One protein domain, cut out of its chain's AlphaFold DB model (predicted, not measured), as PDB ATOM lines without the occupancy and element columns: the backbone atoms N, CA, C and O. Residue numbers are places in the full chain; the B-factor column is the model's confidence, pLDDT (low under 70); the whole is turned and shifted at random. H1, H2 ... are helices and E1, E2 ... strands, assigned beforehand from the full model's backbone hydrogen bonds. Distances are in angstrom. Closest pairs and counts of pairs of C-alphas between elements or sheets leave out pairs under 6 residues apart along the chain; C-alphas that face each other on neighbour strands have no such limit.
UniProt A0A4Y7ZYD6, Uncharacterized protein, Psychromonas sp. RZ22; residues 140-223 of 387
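Overview. This is residues 140 to 223 of the 387 residues of an uncharacterized protein of Psychromonas sp. RZ22 (UniProt A0A4Y7ZYD6). A small three-stranded sheet makes one wall of this domain; the longest helix, H3, runs nearest to the middle and only grazes that sheet, while H1 and H2, side by side and opposite ways, cover one end. The long link after E3 turns back toward the start of H3, and the last printed residues fold back to it, residues 221 to 222 pairing with 195 to 196. The printed part has 84 residues, with three named helices and three named strands in the order E1, E2, H1, H2, E3, H3; the sheet order is E1, E2, E3, antiparallel throughout, and the class is mixed, helices and strands. The whole is compact, with a radius of gyration of the C-alphas of 11.6 A, and rounded, spanning 29 by 25 by 20 A.

Along the chain. E1, residues 143 to 145, begins at C-alpha 143 (290.014, -22.970, 88.174) and is 5.6 A long from first to last C-alpha. E2, residues 154 to 158, is 14.1 A long. H1, residues 161 to 170, is 14.3 A long, and H2, residues 177 to 182, is 10.1 A long. E3, residues 186 to 190, is 13.4 A long. H3, residues 202 to 215, is 20.1 A long and ends at C-alpha 215 (282.369, -26.367, 92.148).

Arrangement. E1 and E2 form a hairpin, antiparallel at 161 degrees, with N 144 and O 156 at 2.8 A, within hydrogen-bond range. E2 is the inner strand and is also antiparallel to E3, at 161 degrees, with N 187 and O 157 at 2.8 A and N 189 and O 155 at 2.9 A, within hydrogen-bond range. H3 is on the sheet but only grazes it, with its residues 205 to 215. H1 and H2 are not on the sheet. They are close but not clearly touching, at a shallow tilt of 17 degrees, opposite ways; their closest C-alphas, of Leu 164 and Phe 179, are 7.3 A apart. H1 and H3 are close but not clearly touching and about perpendicular, at 89 degrees, the closest C-alphas being those of Leu 167 and Cys 207, 7.6 A. H2 and H3 are likewise close but not clearly touching and about perpendicular, at 83 degrees, with the C-alphas of Gly 178 and Met 204 closest, 6.6 A. E1 and H2 are apart, and so are H1 and E3. Every O i to N i+4 pair is within hydrogen-bond range in H1 and H3; in H2 0 of 2 are, beside 3 of 3 O i to N i+3 pairs.

Size, cuts and confidence. The two C-alphas farthest apart, of Asn 148 and Asp 174, are 32.6 A apart. The printed part has no cut. The link from E3 to H3, with 11 residues between them, is long. The mean pLDDT of the printed part is 75.1, and confidence is under 70 in 30 residues, among them 166 to 176 and 213 to 223.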
ATOM      1  N   ALA A 140     283.446 -24.870  87.543       76.38
ATOM      2  CA  ALA A 140     284.635 -25.653  87.870       76.38
ATOM      3  C   ALA A 140     285.800 -25.439  86.884       76.38
ATOM      4  O   ALA A 140     286.947 -25.672  87.247       76.38
ATOM      5  N   LEU A 141     285.510 -25.020  85.645       84.69
ATOM      6  CA  LEU A 141     286.508 -24.745  84.605       84.69
ATOM      7  C   LEU A 141     287.171 -23.371  84.760       84.69
ATOM      8  O   LEU A 141     288.097 -23.074  84.015       84.69
ATOM      9  N   LEU A 142     286.702 -22.537  85.694       87.38
ATOM     10  CA  LEU A 142     287.345 -21.260  86.017       87.38
ATOM     11  C   LEU A 142     288.653 -21.453  86.791       87.38
ATOM     12  O   LEU A 142     289.459 -20.529  86.864       87.38
ATOM     13  N   PHE A 143     288.853 -22.641  87.366       90.31
ATOM     14  CA  PHE A 143     290.014 -22.970  88.174       90.31
ATOM     15  C   PHE A 143     290.892 -24.003  87.467       90.31
ATOM     16  O   PHE A 143     290.467 -25.125  87.180       90.31
ATOM     17  N   GLU A 144     292.155 -23.653  87.260       93.38
ATOM     18  CA  GLU A 144     293.211 -24.593  86.908       93.38
ATOM     19  C   GLU A 144     293.709 -25.256  88.193       93.38
ATOM     20  O   GLU A 144     294.518 -24.707  88.944       93.38
ATOM     21  N   ILE A 145     293.166 -26.435  88.486       90.50
ATOM     22  CA  ILE A 145     293.420 -27.143  89.738       90.50
ATOM     23  C   ILE A 145     293.530 -28.651  89.513       90.50
ATOM     24  O   ILE A 145     292.769 -29.250  88.748       90.50
ATOM     25  N   SER A 146     294.467 -29.293  90.222       83.25
ATOM     26  CA  SER A 146     294.622 -30.749  90.171       83.25
ATOM     27  C   SER A 146     293.343 -31.452  90.622       83.25
ATOM     28  O   SER A 146     292.787 -31.157  91.681       83.25
ATOM     29  N   LYS A 147     292.880 -32.430  89.843       78.94
ATOM     30  CA  LYS A 147     291.695 -33.238  90.172       78.94
ATOM     31  C   LYS A 147     292.006 -34.380  91.142       78.94
ATOM     32  O   LYS A 147     291.107 -34.801  91.860       78.94
ATOM     33  N   ASN A 148     293.267 -34.799  91.217       75.75
ATOM     34  CA  ASN A 148     293.683 -36.041  91.877       75.75
ATOM     35  C   ASN A 148     293.925 -35.894  93.387       75.75
ATOM     36  O   ASN A 148     294.109 -36.891  94.071       75.75
ATOM     37  N   SER A 149     293.914 -34.665  93.914       71.88
ATOM     38  CA  SER A 149     294.017 -34.389  95.353       71.88
ATOM     39  C   SER A 149     292.773 -33.661  95.863       71.88
ATOM     40  O   SER A 149     292.189 -32.840  95.145       71.88
ATOM     41  N   LYS A 150     292.377 -33.944  97.110       64.12
ATOM     42  CA  LYS A 150     291.321 -33.204  97.823       64.12
ATOM     43  C   LYS A 150     291.758 -31.782  98.200       64.12
ATOM     44  O   LYS A 150     290.918 -30.884  98.199       64.12
ATOM     45  N   PHE A 151     293.057 -31.580  98.420       73.12
ATOM     46  CA  PHE A 151     293.682 -30.298  98.768       73.12
ATOM     47  C   PHE A 151     294.988 -30.127  97.966       73.12
ATOM     48  O   PHE A 151     296.079 -30.439  98.442       73.12
ATOM     49  N   PRO A 152     294.902 -29.750  96.679       80.31
ATOM     50  CA  PRO A 152     296.079 -29.371  95.902       80.31
ATOM     51  C   PRO A 152     296.825 -28.190  96.539       80.31
ATOM     52  O   PRO A 152     296.217 -27.222  96.966       80.31
ATOM     53  N   ILE A 153     298.158 -28.229  96.546       87.31
ATOM     54  CA  ILE A 153     298.979 -27.159  97.144       87.31
ATOM     55  C   ILE A 153     298.834 -25.840  96.366       87.31
ATOM     56  O   ILE A 153     299.021 -24.757  96.918       87.31
ATOM     57  N   MET A 154     298.481 -25.913  95.082       91.62
ATOM     58  CA  MET A 154     298.396 -24.761  94.196       91.62
ATOM     59  C   MET A 154     297.194 -24.866  93.259       91.62
ATOM     60  O   MET A 154     296.858 -25.955  92.781       91.62
ATOM     61  N   PHE A 155     296.586 -23.722  92.960       92.88
ATOM     62  CA  PHE A 155     295.594 -23.568  91.901       92.88
ATOM     63  C   PHE A 155     295.694 -22.179  91.268       92.88
ATOM     64  O   PHE A 155     296.266 -21.257  91.857       92.88
ATOM     65  N   LYS A 156     295.136 -22.027  90.065       95.38
ATOM     66  CA  LYS A 156     295.068 -20.741  89.362       95.38
ATOM     67  C   LYS A 156     293.660 -20.434  88.892       95.38
ATOM     68  O   LYS A 156     292.875 -21.352  88.670       95.38
ATOM     69  N   PHE A 157     293.345 -19.159  88.734       93.94
ATOM     70  CA  PHE A 157     292.108 -18.700  88.114       93.94
ATOM     71  C   PHE A 157     292.300 -17.306  87.530       93.94
ATOM     72  O   PHE A 157     293.168 -16.557  87.976       93.94
ATOM     73  N   ARG A 158     291.459 -16.948  86.561       92.06
ATOM     74  CA  ARG A 158     291.432 -15.604  85.988       92.06
ATOM     75  C   ARG A 158     290.239 -14.827  86.520       92.06
ATOM     76  O   ARG A 158     289.115 -15.316  86.450       92.06
ATOM     77  N   CYS A 159     290.458 -13.602  86.984       89.50
ATOM     78  CA  CYS A 159     289.398 -12.692  87.429       89.50
ATOM     79  C   CYS A 159     288.676 -12.014  86.250       89.50
ATOM     80  O   CYS A 159     288.535 -10.792  86.199       89.50
ATOM     81  N   ASP A 160     288.254 -12.796  85.259       85.44
ATOM     82  CA  ASP A 160     287.531 -12.297  84.092       85.44
ATOM     83  C   ASP A 160     286.045 -12.027  84.399       85.44
ATOM     84  O   ASP A 160     285.541 -12.271  85.499       85.44
ATOM     85  N   GLU A 161     285.305 -11.515  83.411       82.38
ATOM     86  CA  GLU A 161     283.868 -11.275  83.575       82.38
ATOM     87  C   GLU A 161     283.077 -12.535  83.946       82.38
ATOM     88  O   GLU A 161     282.045 -12.425  84.603       82.38
ATOM     89  N   ALA A 162     283.519 -13.722  83.520       83.06
ATOM     90  CA  ALA A 162     282.825 -14.963  83.834       83.06
ATOM     91  C   ALA A 162     283.041 -15.357  85.300       83.06
ATOM     92  O   ALA A 162     282.096 -15.787  85.962       83.06
ATOM     93  N   PHE A 163     284.252 -15.167  85.824       85.06
ATOM     94  CA  PHE A 163     284.569 -15.374  87.230       85.06
ATOM     95  C   PHE A 163     283.838 -14.382  88.139       85.06
ATOM     96  O   PHE A 163     283.167 -14.805  89.082       85.06
ATOM     97  N   LEU A 164     283.886 -13.084  87.818       82.19
ATOM     98  CA  LEU A 164     283.169 -12.045  88.568       82.19
ATOM     99  C   LEU A 164     281.660 -12.302  88.576       82.19
ATOM    100  O   LEU A 164     281.016 -12.206  89.615       82.19
ATOM    101  N   PHE A 165     281.107 -12.726  87.443       75.25
ATOM    102  CA  PHE A 165     279.702 -13.094  87.354       75.25
ATOM    103  C   PHE A 165     279.343 -14.308  88.231       75.25
ATOM    104  O   PHE A 165     278.294 -14.335  88.881       75.25
ATOM    105  N   VAL A 166     280.202 -15.336  88.262       69.44
ATOM    106  CA  VAL A 166     280.000 -16.502  89.137       69.44
ATOM    107  C   VAL A 166     280.061 -16.097  90.605       69.44
ATOM    108  O   VAL A 166     279.231 -16.582  91.375       69.44
ATOM    109  N   LEU A 167     280.977 -15.202  90.978       69.19
ATOM    110  CA  LEU A 167     281.038 -14.609  92.311       69.19
ATOM    111  C   LEU A 167     279.731 -13.881  92.656       69.19
ATOM    112  O   LEU A 167     279.088 -14.248  93.632       69.19
ATOM    113  N   GLU A 168     279.282 -12.942  91.819       66.75
ATOM    114  CA  GLU A 168     278.032 -12.178  92.003       66.75
ATOM    115  C   GLU A 168     276.786 -13.062  92.114       66.75
ATOM    116  O   GLU A 168     275.844 -12.739  92.832       66.75
ATOM    117  N   SER A 169     276.789 -14.216  91.449       56.88
ATOM    118  CA  SER A 169     275.663 -15.152  91.476       56.88
ATOM    119  C   SER A 169     275.624 -16.057  92.715       56.88
ATOM    120  O   SER A 169     274.618 -16.736  92.937       56.88
ATOM    121  N   HIS A 170     276.718 -16.157  93.479       56.31
ATOM    122  CA  HIS A 170     276.855 -17.173  94.532       56.31
ATOM    123  C   HIS A 170     277.405 -16.666  95.865       56.31
ATOM    124  O   HIS A 170     277.288 -17.396  96.850       56.31
ATOM    125  N   CYS A 171     277.981 -15.469  95.902       53.19
ATOM    126  CA  CYS A 171     278.580 -14.859  97.081       53.19
ATOM    127  C   CYS A 171     277.865 -13.543  97.419       53.19
ATOM    128  O   CYS A 171     277.295 -12.892  96.545       53.19
ATOM    129  N   HIS A 172     277.890 -13.146  98.694       49.97
ATOM    130  CA  HIS A 172     277.326 -11.865  99.127       49.97
ATOM    131  C   HIS A 172     278.158 -10.691  98.578       49.97
ATOM    132  O   HIS A 172     279.380 -10.805  98.461       49.97
ATOM    133  N   ILE A 173     277.504  -9.566  98.258       51.41
ATOM    134  CA  ILE A 173     278.106  -8.416  97.554       51.41
ATOM    135  C   ILE A 173     279.382  -7.891  98.228       51.41
ATOM    136  O   ILE A 173     280.374  -7.614  97.553       51.41
ATOM    137  N   ASP A 174     279.408  -7.880  99.560       49.78
ATOM    138  CA  ASP A 174     280.554  -7.410 100.346       49.78
ATOM    139  C   ASP A 174     281.821  -8.258 100.182       49.78
ATOM    140  O   ASP A 174     282.918  -7.764 100.421       49.78
ATOM    141  N   TYR A 175     281.695  -9.517  99.751       55.34
ATOM    142  CA  TYR A 175     282.829 -10.420  99.531       55.34
ATOM    143  C   TYR A 175     283.367 -10.360  98.092       55.34
ATOM    144  O   TYR A 175     284.324 -11.056  97.744       55.34
ATOM    145  N   ILE A 176     282.731  -9.560  97.231       59.69
ATOM    146  CA  ILE A 176     283.009  -9.493  95.790       59.69
ATOM    147  C   ILE A 176     283.812  -8.237  95.446       59.69
ATOM    148  O   ILE A 176     284.633  -8.258  94.530       59.69
ATOM    149  N   THR A 177     283.612  -7.148  96.192       70.00
ATOM    150  CA  THR A 177     284.188  -5.822  95.919       70.00
ATOM    151  C   THR A 177     285.708  -5.849  95.723       70.00
ATOM    152  O   THR A 177     286.212  -5.199  94.806       70.00
ATOM    153  N   GLY A 178     286.432  -6.658  96.504       76.75
ATOM    154  CA  GLY A 178     287.883  -6.821  96.380       76.75
ATOM    155  C   GLY A 178     288.340  -7.393  95.028       76.75
ATOM    156  O   GLY A 178     289.331  -6.927  94.473       76.75
ATOM    157  N   PHE A 179     287.575  -8.310  94.421       82.12
ATOM    158  CA  PHE A 179     287.933  -8.939  93.138       82.12
ATOM    159  C   PHE A 179     287.862  -7.991  91.944       82.12
ATOM    160  O   PHE A 179     288.533  -8.223  90.940       82.12
ATOM    161  N   LYS A 180     287.102  -6.891  92.039       79.88
ATOM    162  CA  LYS A 180     287.026  -5.892  90.959       79.88
ATOM    163  C   LYS A 180     288.372  -5.207  90.702       79.88
ATOM    164  O   LYS A 180     288.596  -4.755  89.582       79.88
ATOM    165  N   LYS A 181     289.265  -5.163  91.700       84.50
ATOM    166  CA  LYS A 181     290.626  -4.612  91.562       84.50
ATOM    167  C   LYS A 181     291.531  -5.477  90.683       84.50
ATOM    168  O   LYS A 181     292.404  -4.931  90.031       84.50
ATOM    169  N   PHE A 182     291.269  -6.780  90.615       85.06
ATOM    170  CA  PHE A 182     292.071  -7.760  89.874       85.06
ATOM    171  C   PHE A 182     291.445  -8.108  88.514       85.06
ATOM    172  O   PHE A 182     291.649  -9.193  87.975       85.06
ATOM    173  N   LYS A 183     290.595  -7.230  87.964       85.56
ATOM    174  CA  LYS A 183     289.805  -7.531  86.765       85.56
ATOM    175  C   LYS A 183     290.713  -7.935  85.595       85.56
ATOM    176  O   LYS A 183     291.571  -7.173  85.168       85.56
ATOM    177  N   ASN A 184     290.429  -9.101  85.018       86.81
ATOM    178  CA  ASN A 184     291.162  -9.762  83.933       86.81
ATOM    179  C   ASN A 184     292.581 -10.250  84.268       86.81
ATOM    180  O   ASN A 184     293.265 -10.699  83.341       86.81
ATOM    181  N   GLU A 185     292.995 -10.229  85.535       91.94
ATOM    182  CA  GLU A 185     294.287 -10.751  85.986       91.94
ATOM    183  C   GLU A 185     294.248 -12.264  86.235       91.94
ATOM    184  O   GLU A 185     293.225 -12.815  86.656       91.94
ATOM    185  N   ASP A 186     295.377 -12.928  85.978       92.75
ATOM    186  CA  ASP A 186     295.597 -14.337  86.298       92.75
ATOM    187  C   ASP A 186     296.206 -14.458  87.699       92.75
ATOM    188  O   ASP A 186     297.323 -14.009  87.958       92.75
ATOM    189  N   ILE A 187     295.477 -15.098  88.608       93.81
ATOM    190  CA  ILE A 187     295.852 -15.248  90.012       93.81
ATOM    191  C   ILE A 187     296.324 -16.677  90.256       93.81
ATOM    192  O   ILE A 187     295.639 -17.644  89.922       93.81
ATOM    193  N   THR A 188     297.499 -16.815  90.874       95.50
ATOM    194  CA  THR A 188     298.032 -18.103  91.338       95.50
ATOM    195  C   THR A 188     298.041 -18.135  92.858       95.50
ATOM    196  O   THR A 188     298.783 -17.390  93.493       95.50
ATOM    197  N   VAL A 189     297.266 -19.049  93.438       91.81
ATOM    198  CA  VAL A 189     297.164 -19.221  94.887       91.81
ATOM    199  C   VAL A 189     297.973 -20.435  95.318       91.81
ATOM    200  O   VAL A 189     297.801 -21.535  94.785       91.81
ATOM    201  N   LYS A 190     298.849 -20.230  96.303       91.12
ATOM    202  CA  LYS A 190     299.544 -21.295  97.028       91.12
ATOM    203  C   LYS A 190     298.900 -21.446  98.400       91.12
ATOM    204  O   LYS A 190     298.640 -20.449  99.063       91.12
ATOM    205  N   THR A 191     298.642 -22.682  98.794       81.31
ATOM    206  CA  THR A 191     298.003 -23.032 100.066       81.31
ATOM    207  C   THR A 191     298.968 -23.838 100.922       81.31
ATOM    208  O   THR A 191     299.777 -24.596 100.384       81.31
ATOM    209  N   ASN A 192     298.868 -23.691 102.241       76.00
ATOM    210  CA  ASN A 192     299.591 -24.521 103.204       76.00
ATOM    211  C   ASN A 192     298.583 -25.480 103.837       76.00
ATOM    212  O   ASN A 192     297.637 -25.022 104.471       76.00
ATOM    213  N   ASP A 193     298.737 -26.784 103.606       71.94
ATOM    214  CA  ASP A 193     297.859 -27.840 104.140       71.94
ATOM    215  C   ASP A 193     296.355 -27.589 103.933       71.94
ATOM    216  O   ASP A 193     295.515 -27.848 104.791       71.94
ATOM    217  N   GLY A 194     295.996 -27.067 102.756       63.50
ATOM    218  CA  GLY A 194     294.605 -26.785 102.413       63.50
ATOM    219  C   GLY A 194     294.050 -25.495 103.024       63.50
ATOM    220  O   GLY A 194     292.856 -25.250 102.881       63.50
ATOM    221  N   VAL A 195     294.878 -24.651 103.648       72.69
ATOM    222  CA  VAL A 195     294.496 -23.312 104.119       72.69
ATOM    223  C   VAL A 195     294.780 -22.265 103.037       72.69
ATOM    224  O   VAL A 195     295.904 -22.151 102.540       72.69
ATOM    225  N   ILE A 196     293.759 -21.488 102.674       73.00
ATOM    226  CA  ILE A 196     293.832 -20.352 101.748       73.00
ATOM    227  C   ILE A 196     294.039 -19.066 102.558       73.00
ATOM    228  O   ILE A 196     293.156 -18.647 103.303       73.00
ATOM    229  N   ASP A 197     295.202 -18.442 102.380       82.56
ATOM    230  CA  ASP A 197     295.604 -17.169 103.001       82.56
ATOM    231  C   ASP A 197     296.393 -16.348 101.962       82.56
ATOM    232  O   ASP A 197     297.601 -16.160 102.076       82.56
ATOM    233  N   HIS A 198     295.743 -16.018 100.838       88.62
ATOM    234  CA  HIS A 198     296.404 -15.411  99.675       88.62
ATOM    235  C   HIS A 198     296.201 -13.902  99.580       88.62
ATOM    236  O   HIS A 198     297.124 -13.179  99.224       88.62
ATOM    237  N   PHE A 199     294.981 -13.444  99.849       83.94
ATOM    238  CA  PHE A 199     294.619 -12.035  99.809       83.94
ATOM    239  C   PHE A 199     294.692 -11.429 101.207       83.94
ATOM    240  O   PHE A 199     294.301 -12.085 102.171       83.94
ATOM    241  N   ASP A 200     295.095 -10.162 101.297       79.12
ATOM    242  CA  ASP A 200     295.022  -9.397 102.551       79.12
ATOM    243  C   ASP A 200     293.568  -9.275 103.042       79.12
ATOM    244  O   ASP A 200     293.289  -9.319 104.239       79.12
ATOM    245  N   ASP A 201     292.616  -9.181 102.105       73.19
ATOM    246  CA  ASP A 201     291.190  -9.223 102.410       73.19
ATOM    247  C   ASP A 201     290.726 -10.671 102.641       73.19
ATOM    248  O   ASP A 201     290.570 -11.471 101.708       73.19
ATOM    249  N   TYR A 202     290.437 -10.997 103.903       66.19
ATOM    250  CA  TYR A 202     289.959 -12.321 104.300       66.19
ATOM    251  C   TYR A 202     288.675 -12.734 103.563       66.19
ATOM    252  O   TYR A 202     288.477 -13.922 103.294       66.19
ATOM    253  N   LYS A 203     287.819 -11.776 103.180       63.12
ATOM    254  CA  LYS A 203     286.561 -12.047 102.471       63.12
ATOM    255  C   LYS A 203     286.828 -12.654 101.099       63.12
ATOM    256  O   LYS A 203     286.102 -13.549 100.658       63.12
ATOM    257  N   MET A 204     287.911 -12.236 100.448       76.06
ATOM    258  CA  MET A 204     288.332 -12.798  99.170       76.06
ATOM    259  C   MET A 204     288.821 -14.242  99.319       76.06
ATOM    260  O   MET A 204     288.448 -15.103  98.519       76.06
ATOM    261  N   ASN A 205     289.580 -14.540 100.378       73.06
ATOM    262  CA  ASN A 205     290.008 -15.909 100.683       73.06
ATOM    263  C   ASN A 205     288.802 -16.833 100.935       73.06
ATOM    264  O   ASN A 205     288.738 -17.932 100.379       73.06
ATOM    265  N   VAL A 206     287.808 -16.359 101.699       62.22
ATOM    266  CA  VAL A 206     286.555 -17.087 101.983       62.22
ATOM    267  C   VAL A 206     285.772 -17.369 100.699       62.22
ATOM    268  O   VAL A 206     285.320 -18.496 100.484       62.22
ATOM    269  N   CYS A 207     285.657 -16.380  99.808       69.19
ATOM    270  CA  CYS A 207     285.027 -16.542  98.497       69.19
ATOM    271  C   CYS A 207     285.687 -17.647  97.668       69.19
ATOM    272  O   CYS A 207     285.005 -18.526  97.137       69.19
ATOM    273  N   VAL A 208     287.017 -17.630  97.564       78.31
ATOM    274  CA  VAL A 208     287.755 -18.617  96.765       78.31
ATOM    275  C   VAL A 208     287.636 -20.015  97.364       78.31
ATOM    276  O   VAL A 208     287.358 -20.965  96.629       78.31
ATOM    277  N   MET A 209     287.761 -20.141  98.688       78.06
ATOM    278  CA  MET A 209     287.515 -21.393  99.411       78.06
ATOM    279  C   MET A 209     286.127 -21.955  99.083       78.06
ATOM    280  O   MET A 209     286.000 -23.117  98.687       78.06
ATOM    281  N   PHE A 210     285.088 -21.125  99.187       59.66
ATOM    282  CA  PHE A 210     283.714 -21.525  98.907       59.66
ATOM    283  C   PHE A 210     283.535 -22.023  97.466       59.66
ATOM    284  O   PHE A 210     282.981 -23.104  97.251       59.66
ATOM    285  N   LEU A 211     284.031 -21.277  96.474       63.19
ATOM    286  CA  LEU A 211     283.901 -21.649  95.064       63.19
ATOM    287  C   LEU A 211     284.638 -22.957  94.738       63.19
ATOM    288  O   LEU A 211     284.080 -23.818  94.051       63.19
ATOM    289  N   LEU A 212     285.853 -23.147  95.260       70.38
ATOM    290  CA  LEU A 212     286.637 -24.371  95.064       70.38
ATOM    291  C   LEU A 212     285.975 -25.589  95.708       70.38
ATOM    292  O   LEU A 212     285.898 -26.656  95.090       70.38
ATOM    293  N   ASN A 213     285.462 -25.442  96.928       60.34
ATOM    294  CA  ASN A 213     284.796 -26.539  97.620       60.34
ATOM    295  C   ASN A 213     283.488 -26.914  96.914       60.34
ATOM    296  O   ASN A 213     283.226 -28.090  96.660       60.34
ATOM    297  N   LYS A 214     282.709 -25.910  96.499       60.38
ATOM    298  CA  LYS A 214     281.412 -26.099  95.846       60.38
ATOM    299  C   LYS A 214     281.521 -26.662  94.431       60.38
ATOM    300  O   LYS A 214     280.834 -27.628  94.099       60.38
ATOM    301  N   PHE A 215     282.350 -26.060  93.581       67.06
ATOM    302  CA  PHE A 215     282.369 -26.367  92.148       67.06
ATOM    303  C   PHE A 215     283.488 -27.327  91.757       67.06
ATOM    304  O   PHE A 215     283.279 -28.204  90.919       67.06
ATOM    305  N   CYS A 216     284.654 -27.221  92.394       65.38
ATOM    306  CA  CYS A 216     285.793 -28.100  92.127       65.38
ATOM    307  C   CYS A 216     285.838 -29.322  93.063       65.38
ATOM    308  O   CYS A 216     286.747 -30.147  92.927       65.38
ATOM    309  N   LYS A 217     284.858 -29.459  93.976       66.12
ATOM    310  CA  LYS A 217     284.733 -30.551  94.962       66.12
ATOM    311  C   LYS A 217     286.011 -30.735  95.790       66.12
ATOM    312  O   LYS A 217     286.500 -31.855  95.951       66.12
ATOM    313  N   LYS A 218     286.588 -29.620  96.235       64.75
ATOM    314  CA  LYS A 218     287.782 -29.577  97.091       64.75
ATOM    315  C   LYS A 218     287.409 -29.398  98.560       64.75
ATOM    316  O   LYS A 218     286.234 -29.254  98.888       64.75
ATOM    317  N   SER A 219     288.406 -29.479  99.433       63.25
ATOM    318  CA  SER A 219     288.229 -29.361 100.885       63.25
ATOM    319  C   SER A 219     289.230 -28.368 101.472       63.25
ATOM    320  O   SER A 219     289.989 -28.704 102.373       63.25
ATOM    321  N   TYR A 220     289.268 -27.162 100.910       59.88
ATOM    322  CA  TYR A 220     290.069 -26.069 101.450       59.88
ATOM    323  C   TYR A 220     289.378 -25.421 102.649       59.88
ATOM    324  O   TYR A 220     288.150 -25.425 102.752       59.88
ATOM    325  N   SER A 221     290.179 -24.812 103.509       54.81
ATOM    326  CA  SER A 221     289.770 -23.940 104.604       54.81
ATOM    327  C   SER A 221     290.394 -22.555 104.416       54.81
ATOM    328  O   SER A 221     291.289 -22.368 103.593       54.81
ATOM    329  N   VAL A 222     289.923 -21.573 105.169       58.88
ATOM    330  CA  VAL A 222     290.675 -20.347 105.472       58.88
ATOM    331  C   VAL A 222     291.168 -20.448 106.916       58.88
ATOM    332  O   VAL A 222     290.721 -21.348 107.629       58.88
ATOM    333  N   LYS A 223     292.095 -19.576 107.344       52.47
ATOM    334  CA  LYS A 223     292.630 -19.541 108.724       52.47
ATOM    335  C   LYS A 223     291.532 -19.878 109.755       52.47
ATOM    336  O   LYS A 223     290.444 -19.306 109.646       52.47
TER     337      LYS A 223